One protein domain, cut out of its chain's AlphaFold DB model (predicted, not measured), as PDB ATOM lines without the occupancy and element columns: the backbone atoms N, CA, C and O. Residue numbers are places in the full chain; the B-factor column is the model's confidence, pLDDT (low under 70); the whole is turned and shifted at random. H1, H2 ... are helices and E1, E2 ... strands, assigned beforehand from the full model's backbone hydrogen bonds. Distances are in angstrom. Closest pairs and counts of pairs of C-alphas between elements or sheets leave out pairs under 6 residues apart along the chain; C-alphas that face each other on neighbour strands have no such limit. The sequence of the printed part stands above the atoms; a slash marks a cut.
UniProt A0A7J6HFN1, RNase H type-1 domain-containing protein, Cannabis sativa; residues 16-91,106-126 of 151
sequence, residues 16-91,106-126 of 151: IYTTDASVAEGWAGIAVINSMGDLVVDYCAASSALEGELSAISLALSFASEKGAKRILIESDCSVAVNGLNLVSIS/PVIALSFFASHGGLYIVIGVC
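This is residues 16 to 91 and 106 to 126 of the 151 residues of the protein "RNase H type-1 domain-containing protein" of Cannabis sativa (UniProt A0A7J6HFN1). A strongly twisted sheet of six strands curls round one long helix, H1, and a shorter helix, H2, packs on the same face toward the E6 and E5 end, while the opposite face has no named helix. The hairpin E5 and E6 extends the sheet beyond E4, at the other end from the meander E1 E2 E3. The printed part has 97 residues, with two named helices and six named strands in the order E1 E2 E3 H1 E4 H2 E5 E6; the sheet runs E3 E2 E1 E4 E6 E5 and is mixed. The class is mixed, helices and strands, and the whole is compact, with a radius of gyration of the C-alphas of 13.0 A and spans of 36 by 29 by 28 A.

E1, residues 16 to 24, E2, residues 27 to 34, and E3, residues 39 to 45, form a meander, each strand the antiparallel neighbour of the one before; N 20 and O 31 are 3.1 A apart, and N 30 and O 42 are 2.9 A apart, both within hydrogen-bond range. H1, residues 49 to 66, is on the sheet, and its closest C-alphas to E1 are those of Ala 21 and Glu 53, 5.1 A apart. E4, residues 71 to 76, is the parallel neighbour of E1 at 36 degrees, with N 17 and O 73 at 2.8 A. H2, residues 79 to 88, touches H1 through H1's residues 50 to 54 alone, at a steep tilt of 67 degrees and the same way; the closest C-alphas are those of Leu 54 and Ala 81, 6.0 A apart. E5, residues 108 to 115, and E6, residues 118 to 125, form a hairpin, with N 122 and O 111 at 2.9 A. E6 is also the antiparallel neighbour of E4, with N 74 and O 121 at 3.0 A. H2 is on the same face of the sheet as H1, at a height over the sheet of 9.5 A, over E6 and only just over E5, where 3 of its C-alphas fall. In H1 and H2 every O i to N i+4 pair is within hydrogen-bond range.

E1 begins at C-alpha 16, (234.770, 156.463, 194.302), and is 27.2 A long; E2 is 23.3 A and E3 20.4 A. H1 is 25.8 A long, E4 16.7 A and H2 14.4 A. E5 and E6 are 21.9 A each, and E6 ends at C-alpha 125, (242.851, 163.362, 202.610).

The C-alphas of Glu 25 and Cys 126 are the two farthest apart, 37.1 A. Residues 92 to 105 are not printed, and C-alphas 91 and 106 are 16.0 A apart across this cut, in the link from H2 to E5. The links that are printed whole are tight. The mean pLDDT of the printed part is 70.5, and residues 82 to 91 and 106 to 126 are under 70.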
ATOM      1  N   ILE A  16     235.614 155.658 195.193       81.62
ATOM      2  CA  ILE A  16     234.770 156.463 194.302       81.62
ATOM      3  C   ILE A  16     233.429 156.712 194.984       81.62
ATOM      4  O   ILE A  16     232.830 155.784 195.529       81.62
ATOM      5  N   TYR A  17     232.973 157.959 194.935       85.12
ATOM      6  CA  TYR A  17     231.708 158.423 195.484       85.12
ATOM      7  C   TYR A  17     230.945 159.190 194.410       85.12
ATOM      8  O   TYR A  17     231.493 160.108 193.808       85.12
ATOM      9  N   THR A  18     229.679 158.853 194.207       89.25
ATOM     10  CA  THR A  18     228.774 159.590 193.323       89.25
ATOM     11  C   THR A  18     227.773 160.353 194.179       89.25
ATOM     12  O   THR A  18     227.231 159.801 195.141       89.25
ATOM     13  N   THR A  19     227.547 161.622 193.852       90.00
ATOM     14  CA  THR A  19     226.685 162.527 194.619       90.00
ATOM     15  C   THR A  19     225.598 163.128 193.749       90.00
ATOM     16  O   THR A  19     225.857 163.421 192.585       90.00
ATOM     17  N   ASP A  20     224.435 163.371 194.342       92.00
ATOM     18  CA  ASP A  20     223.323 164.080 193.707       92.00
ATOM     19  C   ASP A  20     222.561 164.907 194.754       92.00
ATOM     20  O   ASP A  20     222.543 164.570 195.948       92.00
ATOM     21  N   ALA A  21     221.930 165.988 194.304       92.88
ATOM     22  CA  ALA A  21     221.083 166.834 195.121       92.88
ATOM     23  C   ALA A  21     219.849 167.316 194.353       92.88
ATOM     24  O   ALA A  21     219.932 167.897 193.276       92.88
ATOM     25  N   SER A  22     218.683 167.208 194.987       92.62
ATOM     26  CA  SER A  22     217.447 167.803 194.475       92.62
ATOM     27  C   SER A  22     216.873 168.780 195.485       92.62
ATOM     28  O   SER A  22     216.716 168.452 196.661       92.62
ATOM     29  N   VAL A  23     216.511 169.977 195.019       91.12
ATOM     30  CA  VAL A  23     215.984 171.053 195.865       91.12
ATOM     31  C   VAL A  23     214.505 171.282 195.595       91.12
ATOM     32  O   VAL A  23     214.097 171.521 194.460       91.12
ATOM     33  N   ALA A  24     213.706 171.262 196.658       91.00
ATOM     34  CA  ALA A  24     212.290 171.591 196.641       91.00
ATOM     35  C   ALA A  24     211.942 172.421 197.882       91.00
ATOM     36  O   ALA A  24     212.358 172.104 198.991       91.00
ATOM     37  N   GLU A  25     211.182 173.502 197.692       92.69
ATOM     38  CA  GLU A  25     210.606 174.297 198.792       92.69
ATOM     39  C   GLU A  25     211.626 174.793 199.847       92.69
ATOM     40  O   GLU A  25     211.312 174.909 201.029       92.69
ATOM     41  N   GLY A  26     212.855 175.115 199.425       90.69
ATOM     42  CA  GLY A  26     213.918 175.609 200.317       90.69
ATOM     43  C   GLY A  26     214.698 174.516 201.059       90.69
ATOM     44  O   GLY A  26     215.502 174.823 201.943       90.69
ATOM     45  N   TRP A  27     214.479 173.252 200.700       91.69
ATOM     46  CA  TRP A  27     215.177 172.092 201.241       91.69
ATOM     47  C   TRP A  27     215.843 171.299 200.122       91.69
ATOM     48  O   TRP A  27     215.248 171.092 199.067       91.69
ATOM     49  N   ALA A  28     217.063 170.831 200.364       93.06
ATOM     50  CA  ALA A  28     217.738 169.849 199.529       93.06
ATOM     51  C   ALA A  28     217.588 168.459 200.147       93.06
ATOM     52  O   ALA A  28     217.903 168.271 201.322       93.06
ATOM     53  N   GLY A  29     217.152 167.488 199.347       95.12
ATOM     54  CA  GLY A  29     217.490 166.087 199.576       95.12
ATOM     55  C   GLY A  29     218.830 165.809 198.907       95.12
ATOM     56  O   GLY A  29     218.981 166.097 197.720       95.12
ATOM     57  N   ILE A  30     219.791 165.290 199.666       93.94
ATOM     58  CA  ILE A  30     221.141 164.985 199.184       93.94
ATOM     59  C   ILE A  30     221.428 163.497 199.339       93.94
ATOM     60  O   ILE A  30     221.024 162.876 200.324       93.94
ATOM     61  N   ALA A  31     222.128 162.920 198.367       93.88
ATOM     62  CA  ALA A  31     222.479 161.508 198.365       93.88
ATOM     63  C   ALA A  31     223.940 161.300 197.968       93.88
ATOM     64  O   ALA A  31     224.484 162.007 197.119       93.88
ATOM     65  N   VAL A  32     224.558 160.294 198.582       92.69
ATOM     66  CA  VAL A  32     225.911 159.838 198.274       92.69
ATOM     67  C   VAL A  32     225.924 158.321 198.239       92.69
ATOM     68  O   VAL A  32     225.522 157.677 199.206       92.69
ATOM     69  N   ILE A  33     226.448 157.747 197.160       92.62
ATOM     70  CA  ILE A  33     226.711 156.312 197.052       92.62
ATOM     71  C   ILE A  33     228.195 156.076 196.777       92.62
ATOM     72  O   ILE A  33     228.794 156.787 195.973       92.62
ATOM     73  N   ASN A  34     228.811 155.107 197.455       90.06
ATOM     74  CA  ASN A  34     230.189 154.707 197.156       90.06
ATOM     75  C   ASN A  34     230.244 153.532 196.162       90.06
ATOM     76  O   ASN A  34     229.246 152.857 195.909       90.06
ATOM     77  N   SER A  35     231.435 153.235 195.640       84.56
ATOM     78  CA  SER A  35     231.674 152.110 194.718       84.56
ATOM     79  C   SER A  35     231.324 150.726 195.283       84.56
ATOM     80  O   SER A  35     231.163 149.775 194.519       84.56
ATOM     81  N   MET A  36     231.188 150.604 196.606       88.88
ATOM     82  CA  MET A  36     230.775 149.376 197.292       88.88
ATOM     83  C   MET A  36     229.248 149.243 197.410       88.88
ATOM     84  O   MET A  36     228.763 148.196 197.836       88.88
ATOM     85  N   GLY A  37     228.491 150.275 197.023       89.50
ATOM     86  CA  GLY A  37     227.034 150.325 197.126       89.50
ATOM     87  C   GLY A  37     226.507 150.809 198.479       89.50
ATOM     88  O   GLY A  37     225.304 150.722 198.720       89.50
ATOM     89  N   ASP A  38     227.367 151.326 199.362       92.62
ATOM     90  CA  ASP A  38     226.913 151.979 200.588       92.62
ATOM     91  C   ASP A  38     226.270 153.328 200.235       92.62
ATOM     92  O   ASP A  38     226.915 154.186 199.630       92.62
ATOM     93  N   LEU A  39     225.016 153.512 200.649       93.50
ATOM     94  CA  LEU A  39     224.217 154.708 200.397       93.50
ATOM     95  C   LEU A  39     224.017 155.509 201.686       93.50
ATOM     96  O   LEU A  39     223.593 154.960 202.706       93.50
ATOM     97  N   VAL A  40     224.241 156.816 201.606       93.12
ATOM     98  CA  VAL A  40     223.873 157.794 202.634       93.12
ATOM     99  C   VAL A  40     222.952 158.832 202.005       93.12
ATOM    100  O   VAL A  40     223.211 159.319 200.907       93.12
ATOM    101  N   VAL A  41     221.865 159.157 202.702       91.56
ATOM    102  CA  VAL A  41     220.900 160.188 202.306       91.56
ATOM    103  C   VAL A  41     220.692 161.116 203.492       91.56
ATOM    104  O   VAL A  41     220.552 160.641 204.618       91.56
ATOM    105  N   ASP A  42     220.657 162.418 203.233       92.12
ATOM    106  CA  ASP A  42     220.418 163.444 204.247       92.12
ATOM    107  C   ASP A  42     219.574 164.596 203.674       92.12
ATOM    108  O   ASP A  42     219.299 164.652 202.471       92.12
ATOM    109  N   TYR A  43     219.140 165.508 204.543       92.31
ATOM    110  CA  TYR A  43     218.349 166.679 204.186       92.31
ATOM    111  C   TYR A  43     218.909 167.933 204.843       92.31
ATOM    112  O   TYR A  43     219.114 167.986 206.055       92.31
ATOM    113  N   CYS A  44     219.079 168.991 204.057       85.31
ATOM    114  CA  CYS A  44     219.542 170.276 204.565       85.31
ATOM    115  C   CYS A  44     218.733 171.432 203.981       85.31
ATOM    116  O   CYS A  44     218.130 171.324 202.914       85.31
ATOM    117  N   ALA A  45     218.721 172.565 204.681       90.31
ATOM    118  CA  ALA A  45     218.195 173.795 204.108       90.31
ATOM    119  C   ALA A  45     219.080 174.214 202.921       90.31
ATOM    120  O   ALA A  45     220.305 174.233 203.045       90.31
ATOM    121  N   ALA A  46     218.464 174.546 201.789       89.25
ATOM    122  CA  ALA A  46     219.167 175.006 200.596       89.25
ATOM    123  C   ALA A  46     218.289 175.990 199.823       89.25
ATOM    124  O   ALA A  46     217.139 175.705 199.491       89.25
ATOM    125  N   SER A  47     218.841 177.158 199.513       88.56
ATOM    126  CA  SER A  47     218.167 178.213 198.756       88.56
ATOM    127  C   SER A  47     218.340 178.067 197.240       88.56
ATOM    128  O   SER A  47     217.643 178.728 196.470       88.56
ATOM    129  N   SER A  48     219.245 177.189 196.795       89.38
ATOM    130  CA  SER A  48     219.501 176.923 195.380       89.38
ATOM    131  C   SER A  48     219.968 175.489 195.131       89.38
ATOM    132  O   SER A  48     220.513 174.844 196.025       89.38
ATOM    133  N   ALA A  49     219.815 175.017 193.888       85.94
ATOM    134  CA  ALA A  49     220.341 173.720 193.456       85.94
ATOM    135  C   ALA A  49     221.853 173.603 193.716       85.94
ATOM    136  O   ALA A  49     222.307 172.609 194.262       85.94
ATOM    137  N   LEU A  50     222.618 174.665 193.437       86.62
ATOM    138  CA  LEU A  50     224.062 174.702 193.684       86.62
ATOM    139  C   LEU A  50     224.427 174.477 195.163       86.62
ATOM    140  O   LEU A  50     225.403 173.791 195.451       86.62
ATOM    141  N   GLU A  51     223.665 175.045 196.102       84.94
ATOM    142  CA  GLU A  51     223.886 174.819 197.539       84.94
ATOM    143  C   GLU A  51     223.596 173.372 197.948       84.94
ATOM    144  O   GLU A  51     224.330 172.814 198.767       84.94
ATOM    145  N   GLY A  52     222.570 172.756 197.354       88.19
ATOM    146  CA  GLY A  52     222.285 171.332 197.528       88.19
ATOM    147  C   GLY A  52     223.445 170.465 197.038       88.19
ATOM    148  O   GLY A  52     223.936 169.619 197.778       88.19
ATOM    149  N   GLU A  53     223.948 170.741 195.838       86.00
ATOM    150  CA  GLU A  53     225.057 170.003 195.213       86.00
ATOM    151  C   GLU A  53     226.352 170.097 196.023       86.00
ATOM    152  O   GLU A  53     227.013 169.098 196.304       86.00
ATOM    153  N   LEU A  54     226.703 171.302 196.483       85.44
ATOM    154  CA  LEU A  54     227.859 171.492 197.361       85.44
ATOM    155  C   LEU A  54     227.685 170.764 198.701       85.44
ATOM    156  O   LEU A  54     228.658 170.228 199.237       85.44
ATOM    157  N   SER A  55     226.459 170.706 199.227       86.69
ATOM    158  CA  SER A  55     226.144 169.944 200.439       86.69
ATOM    159  C   SER A  55     226.274 168.434 200.214       86.69
ATOM    160  O   SER A  55     226.835 167.752 201.068       86.69
ATOM    161  N   ALA A  56     225.864 167.915 199.053       86.31
ATOM    162  CA  ALA A  56     226.046 166.509 198.688       86.31
ATOM    163  C   ALA A  56     227.535 166.132 198.564       86.31
ATOM    164  O   ALA A  56     227.970 165.117 199.111       86.31
ATOM    165  N   ILE A  57     228.356 166.994 197.954       85.19
ATOM    166  CA  ILE A  57     229.819 166.819 197.912       85.19
ATOM    167  C   ILE A  57     230.417 166.848 199.330       85.19
ATOM    168  O   ILE A  57     231.284 166.035 199.662       85.19
ATOM    169  N   SER A  58     229.947 167.755 200.193       84.19
ATOM    170  CA  SER A  58     230.377 167.814 201.595       84.19
ATOM    171  C   SER A  58     229.996 166.549 202.368       84.19
ATOM    172  O   SER A  58     230.783 166.075 203.188       84.19
ATOM    173  N   LEU A  59     228.816 165.982 202.107       85.69
ATOM    174  CA  LEU A  59     228.385 164.720 202.699       85.69
ATOM    175  C   LEU A  59     229.294 163.567 202.253       85.69
ATOM    176  O   LEU A  59     229.697 162.757 203.086       85.69
ATOM    177  N   ALA A  60     229.697 163.531 200.979       85.25
ATOM    178  CA  ALA A  60     230.612 162.511 200.467       85.25
ATOM    179  C   ALA A  60     231.999 162.587 201.109       85.25
ATOM    180  O   ALA A  60     232.575 161.559 201.458       85.25
ATOM    181  N   LEU A  61     232.506 163.799 201.336       82.19
ATOM    182  CA  LEU A  61     233.748 164.033 202.073       82.19
ATOM    183  C   LEU A  61     233.689 163.498 203.509       82.19
ATOM    184  O   LEU A  61     234.611 162.805 203.947       82.19
ATOM    185  N   SER A  62     232.614 163.801 204.239       79.88
ATOM    186  CA  SER A  62     232.409 163.297 205.602       79.88
ATOM    187  C   SER A  62     232.297 161.775 205.616       79.88
ATOM    188  O   SER A  62     232.996 161.110 206.380       79.88
ATOM    189  N   PHE A  63     231.497 161.215 204.707       84.00
ATOM    190  CA  PHE A  63     231.288 159.776 204.601       84.00
ATOM    191  C   PHE A  63     232.581 159.016 204.260       84.00
ATOM    192  O   PHE A  63     232.890 157.984 204.856       84.00
ATOM    193  N   ALA A  64     233.387 159.557 203.348       77.62
ATOM    194  CA  ALA A  64     234.714 159.045 203.034       77.62
ATOM    195  C   ALA A  64     235.662 159.058 204.238       77.62
ATOM    196  O   ALA A  64     236.374 158.080 204.485       77.62
ATOM    197  N   SER A  65     235.654 160.151 205.002       78.19
ATOM    198  CA  SER A  65     236.467 160.290 206.210       78.19
ATOM    199  C   SER A  65     236.102 159.234 207.259       78.19
ATOM    200  O   SER A  65     236.985 158.559 207.790       78.19
ATOM    201  N   GLU A  66     234.806 159.011 207.499       77.56
ATOM    202  CA  GLU A  66     234.310 157.989 208.434       77.56
ATOM    203  C   GLU A  66     234.701 156.564 208.022       77.56
ATOM    204  O   GLU A  66     234.982 155.717 208.872       77.56
ATOM    205  N   LYS A  67     234.774 156.301 206.712       76.88
ATOM    206  CA  LYS A  67     235.244 155.026 206.150       76.88
ATOM    207  C   LYS A  67     236.772 154.884 206.162       76.88
ATOM    208  O   LYS A  67     237.283 153.808 205.859       76.88
ATOM    209  N   GLY A  68     237.506 155.933 206.537       73.62
ATOM    210  CA  GLY A  68     238.968 155.938 206.563       73.62
ATOM    211  C   GLY A  68     239.609 156.012 205.174       73.62
ATOM    212  O   GLY A  68     240.749 155.562 205.006       73.62
ATOM    213  N   ALA A  69     238.894 156.557 204.186       72.19
ATOM    214  CA  ALA A  69     239.389 156.705 202.825       72.19
ATOM    215  C   ALA A  69     240.607 157.641 202.788       72.19
ATOM    216  O   ALA A  69     240.612 158.732 203.359       72.19
ATOM    217  N   LYS A  70     241.671 157.211 202.102       72.38
ATOM    218  CA  LYS A  70     242.932 157.976 201.996       72.38
ATOM    219  C   LYS A  70     242.988 158.843 200.744       72.38
ATOM    220  O   LYS A  70     243.651 159.883 200.718       72.38
ATOM    221  N   ARG A  71     242.316 158.388 199.694       72.88
ATOM    222  CA  ARG A  71     242.173 159.080 198.422       72.88
ATOM    223  C   ARG A  71     240.775 158.797 197.917       72.88
ATOM    224  O   ARG A  71     240.379 157.637 197.864       72.88
ATOM    225  N   ILE A  72     240.067 159.851 197.547       74.69
ATOM    226  CA  ILE A  72     238.722 159.721 197.005       74.69
ATOM    227  C   ILE A  72     238.607 160.374 195.647       74.69
ATOM    228  O   ILE A  72     239.318 161.338 195.360       74.69
ATOM    229  N   LEU A  73     237.682 159.851 194.857       79.19
ATOM    230  CA  LEU A  73     237.163 160.459 193.654       79.19
ATOM    231  C   LEU A  73     235.679 160.754 193.865       79.19
ATOM    232  O   LEU A  73     234.917 159.831 194.134       79.19
ATOM    233  N   ILE A  74     235.280 162.018 193.739       82.19
ATOM    234  CA  ILE A  74     233.870 162.414 193.794       82.19
ATOM    235  C   ILE A  74     233.380 162.733 192.380       82.19
ATOM    236  O   ILE A  74     233.994 163.538 191.671       82.19
ATOM    237  N   GLU A  75     232.275 162.100 192.000       84.56
ATOM    238  CA  GLU A  75     231.543 162.294 190.754       84.56
ATOM    239  C   GLU A  75     230.245 163.061 191.036       84.56
ATOM    240  O   GLU A  75     229.423 162.635 191.846       84.56
ATOM    241  N   SER A  76     230.062 164.190 190.352       82.75
ATOM    242  CA  SER A  76     228.842 165.004 190.376       82.75
ATOM    243  C   SER A  76     228.541 165.457 188.948       82.75
ATOM    244  O   SER A  76     229.455 165.800 188.190       82.75
ATOM    245  N   ASP A  77     227.268 165.451 188.565       80.50
ATOM    246  CA  ASP A  77     226.795 165.962 187.276       80.50
ATOM    247  C   ASP A  77     226.652 167.499 187.268       80.50
ATOM    248  O   ASP A  77     226.619 168.132 186.203       80.50
ATOM    249  N   CYS A  78     226.687 168.140 188.440       78.88
ATOM    250  CA  CYS A  78     226.674 169.588 188.575       78.88
ATOM    251  C   CYS A  78     228.047 170.219 188.281       78.88
ATOM    252  O   CYS A  78     228.846 170.553 189.162       78.88
ATOM    253  N   SER A  79     228.294 170.489 186.996       74.56
ATOM    254  CA  SER A  79     229.514 171.169 186.526       74.56
ATOM    255  C   SER A  79     229.805 172.509 187.222       74.56
ATOM    256  O   SER A  79     230.970 172.876 187.379       74.56
ATOM    257  N   VAL A  80     228.778 173.244 187.668       72.31
ATOM    258  CA  VAL A  80     228.943 174.519 188.387       72.31
ATOM    259  C   VAL A  80     229.533 174.293 189.779       72.31
ATOM    260  O   VAL A  80     230.452 175.016 190.162       72.31
ATOM    261  N   ALA A  81     229.064 173.278 190.511       71.31
ATOM    262  CA  ALA A  81     229.585 172.930 191.832       71.31
ATOM    263  C   ALA A  81     231.050 172.486 191.742       71.31
ATOM    264  O   ALA A  81     231.913 172.998 192.462       71.31
ATOM    265  N   VAL A  82     231.355 171.610 190.783       69.62
ATOM    266  CA  VAL A  82     232.717 171.107 190.576       69.62
ATOM    267  C   VAL A  82     233.676 172.229 190.149       69.62
ATOM    268  O   VAL A  82     234.776 172.348 190.693       69.62
ATOM    269  N   ASN A  83     233.258 173.114 189.237       64.19
ATOM    270  CA  ASN A  83     234.062 174.272 188.837       64.19
ATOM    271  C   ASN A  83     234.232 175.295 189.972       64.19
ATOM    272  O   ASN A  83     235.303 175.886 190.106       64.19
ATOM    273  N   GLY A  84     233.207 175.488 190.808       62.19
ATOM    274  CA  GLY A  84     233.280 176.348 191.990       62.19
ATOM    275  C   GLY A  84     234.362 175.886 192.967       62.19
ATOM    276  O   GLY A  84     235.172 176.693 193.423       62.19
ATOM    277  N   LEU A  85     234.452 174.577 193.212       64.81
ATOM    278  CA  LEU A  85     235.504 173.987 194.047       64.81
ATOM    279  C   LEU A  85     236.896 174.104 193.406       64.81
ATOM    280  O   LEU A  85     237.878 174.363 194.105       64.81
ATOM    281  N   ASN A  86     236.983 173.998 192.078       52.84
ATOM    282  CA  ASN A  86     238.227 174.196 191.334       52.84
ATOM    283  C   ASN A  86     238.762 175.640 191.470       52.84
ATOM    284  O   ASN A  86     239.962 175.855 191.627       52.84
ATOM    285  N   LEU A  87     237.883 176.647 191.510       34.53
ATOM    286  CA  LEU A  87     238.278 178.048 191.723       34.53
ATOM    287  C   LEU A  87     238.720 178.337 193.167       34.53
ATOM    288  O   LEU A  87     239.668 179.099 193.383       34.53
ATOM    289  N   VAL A  88     238.089 177.703 194.161       41.34
ATOM    290  CA  VAL A  88     238.506 177.808 195.573       41.34
ATOM    291  C   VAL A  88     239.889 177.172 195.784       41.34
ATOM    292  O   VAL A  88     240.710 177.730 196.513       41.34
ATOM    293  N   SER A  89     240.204 176.091 195.059       37.12
ATOM    294  CA  SER A  89     241.530 175.449 195.050       37.12
ATOM    295  C   SER A  89     242.669 176.358 194.560       37.12
ATOM    296  O   SER A  89     243.826 176.107 194.894       37.12
ATOM    297  N   ILE A  90     242.377 177.401 193.774       27.23
ATOM    298  CA  ILE A  90     243.388 178.322 193.219       27.23
ATOM    299  C   ILE A  90     243.698 179.484 194.191       27.23
ATOM    300  O   ILE A  90     244.686 180.192 194.014       27.23
ATOM    301  N   SER A  91     242.927 179.657 195.272       25.84
ATOM    302  CA  SER A  91     243.066 180.808 196.186       25.84
ATOM    303  C   SER A  91     243.766 180.509 197.523       25.84
ATOM    304  O   SER A  91     243.949 181.413 198.335       25.84
ATOM    305  N   PRO A 106     247.028 170.307 208.016       30.42
ATOM    306  CA  PRO A 106     246.385 169.527 206.968       30.42
ATOM    307  C   PRO A 106     246.587 170.205 205.610       30.42
ATOM    308  O   PRO A 106     246.375 171.409 205.460       30.42
ATOM    309  N   VAL A 107     247.013 169.420 204.624       30.00
ATOM    310  CA  VAL A 107     247.130 169.820 203.219       30.00
ATOM    311  C   VAL A 107     246.073 169.032 202.459       30.00
ATOM    312  O   VAL A 107     246.121 167.804 202.446       30.00
ATOM    313  N   ILE A 108     245.122 169.732 201.841       34.97
ATOM    314  CA  ILE A 108     244.190 169.130 200.887       34.97
ATOM    315  C   ILE A 108     244.876 169.179 199.526       34.97
ATOM    316  O   ILE A 108     245.072 170.254 198.961       34.97
ATOM    317  N   ALA A 109     245.272 168.020 199.007       34.44
ATOM    318  CA  ALA A 109     245.728 167.910 197.630       34.44
ATOM    319  C   ALA A 109     244.511 167.612 196.748       34.44
ATOM    320  O   ALA A 109     244.031 166.480 196.722       34.44
ATOM    321  N   LEU A 110     244.002 168.635 196.061       39.56
ATOM    322  CA  LEU A 110     242.980 168.483 195.028       39.56
ATOM    323  C   LEU A 110     243.690 168.240 193.693       39.56
ATOM    324  O   LEU A 110     244.463 169.077 193.235       39.56
ATOM    325  N   SER A 111     243.483 167.074 193.094       36.53
ATOM    326  CA  SER A 111     243.926 166.772 191.732       36.53
ATOM    327  C   SER A 111     242.691 166.628 190.853       36.53
ATOM    328  O   SER A 111     241.796 165.843 191.151       36.53
ATOM    329  N   PHE A 112     242.620 167.404 189.778       34.56
ATOM    330  CA  PHE A 112     241.483 167.392 188.862       34.56
ATOM    331  C   PHE A 112     241.900 166.740 187.550       34.56
ATOM    332  O   PHE A 112     242.919 167.110 186.965       34.56
ATOM    333  N   PHE A 113     241.092 165.801 187.071       32.25
ATOM    334  CA  PHE A 113     241.229 165.232 185.736       32.25
ATOM    335  C   PHE A 113     239.918 165.461 184.989       32.25
ATOM    336  O   PHE A 113     238.863 165.015 185.422       32.25
ATOM    337  N   ALA A 114     239.967 166.167 183.863       25.16
ATOM    338  CA  ALA A 114     238.850 166.205 182.930       25.16
ATOM    339  C   ALA A 114     239.009 165.029 181.957       25.16
ATOM    340  O   ALA A 114     240.031 164.932 181.275       25.16
ATOM    341  N   SER A 115     238.023 164.136 181.877       27.44
ATOM    342  CA  SER A 115     237.942 163.160 180.785       27.44
ATOM    343  C   SER A 115     236.530 163.140 180.200       27.44
ATOM    344  O   SER A 115     235.570 163.564 180.838       27.44
ATOM    345  N   HIS A 116     236.431 162.754 178.930       27.44
ATOM    346  CA  HIS A 116     235.279 162.968 178.056       27.44
ATOM    347  C   HIS A 116     233.997 162.316 178.612       27.44
ATOM    348  O   HIS A 116     233.755 161.139 178.367       27.44
ATOM    349  N   GLY A 117     233.183 163.091 179.340       28.77
ATOM    350  CA  GLY A 117     231.853 162.685 179.819       28.77
ATOM    351  C   GLY A 117     231.517 163.038 181.274       28.77
ATOM    352  O   GLY A 117     230.350 162.957 181.632       28.77
ATOM    353  N   GLY A 118     232.486 163.467 182.091       30.20
ATOM    354  CA  GLY A 118     232.265 163.844 183.495       30.20
ATOM    355  C   GLY A 118     233.440 164.641 184.071       30.20
ATOM    356  O   GLY A 118     234.560 164.556 183.558       30.20
ATOM    357  N   LEU A 119     233.189 165.462 185.097       35.50
ATOM    358  CA  LEU A 119     234.219 166.254 185.775       35.50
ATOM    359  C   LEU A 119     234.502 165.637 187.149       35.50
ATOM    360  O   LEU A 119     233.588 165.424 187.938       35.50
ATOM    361  N   TYR A 120     235.772 165.343 187.410       35.81
ATOM    362  CA  TYR A 120     236.212 164.502 188.519       35.81
ATOM    363  C   TYR A 120     237.007 165.315 189.544       35.81
ATOM    364  O   TYR A 120     237.927 166.051 189.171       35.81
ATOM    365  N   ILE A 121     236.703 165.143 190.835       44.06
ATOM    366  CA  ILE A 121     237.491 165.723 191.931       44.06
ATOM    367  C   ILE A 121     238.242 164.602 192.651       44.06
ATOM    368  O   ILE A 121     237.613 163.786 193.322       44.06
ATOM    369  N   VAL A 122     239.578 164.566 192.554       36.41
ATOM    370  CA  VAL A 122     240.407 163.675 193.379       36.41
ATOM    371  C   VAL A 122     240.904 164.442 194.595       36.41
ATOM    372  O   VAL A 122     241.630 165.425 194.456       36.41
ATOM    373  N   ILE A 123     240.539 163.989 195.792       47.78
ATOM    374  CA  ILE A 123     240.924 164.630 197.054       47.78
ATOM    375  C   ILE A 123     241.844 163.683 197.824       47.78
ATOM    376  O   ILE A 123     241.444 162.592 198.230       47.78
ATOM    377  N   GLY A 124     243.100 164.093 198.019       34.44
ATOM    378  CA  GLY A 124     244.020 163.455 198.957       34.44
ATOM    379  C   GLY A 124     243.725 163.937 200.374       34.44
ATOM    380  O   GLY A 124     243.892 165.124 200.665       34.44
ATOM    381  N   VAL A 125     243.286 163.030 201.250       34.47
ATOM    382  CA  VAL A 125     242.851 163.362 202.610       34.47
ATOM    383  C   VAL A 125     243.939 162.960 203.608       34.47
ATOM    384  O   VAL A 125     244.065 161.798 203.980       34.47
ATOM    385  N   CYS A 126     244.737 163.929 204.063       29.80
ATOM    386  CA  CYS A 126     245.622 163.757 205.218       29.80
ATOM    387  C   CYS A 126     245.010 164.490 206.420       29.80
ATOM    388  O   CYS A 126     245.093 165.714 206.492       29.80
TER     389      CYS A 126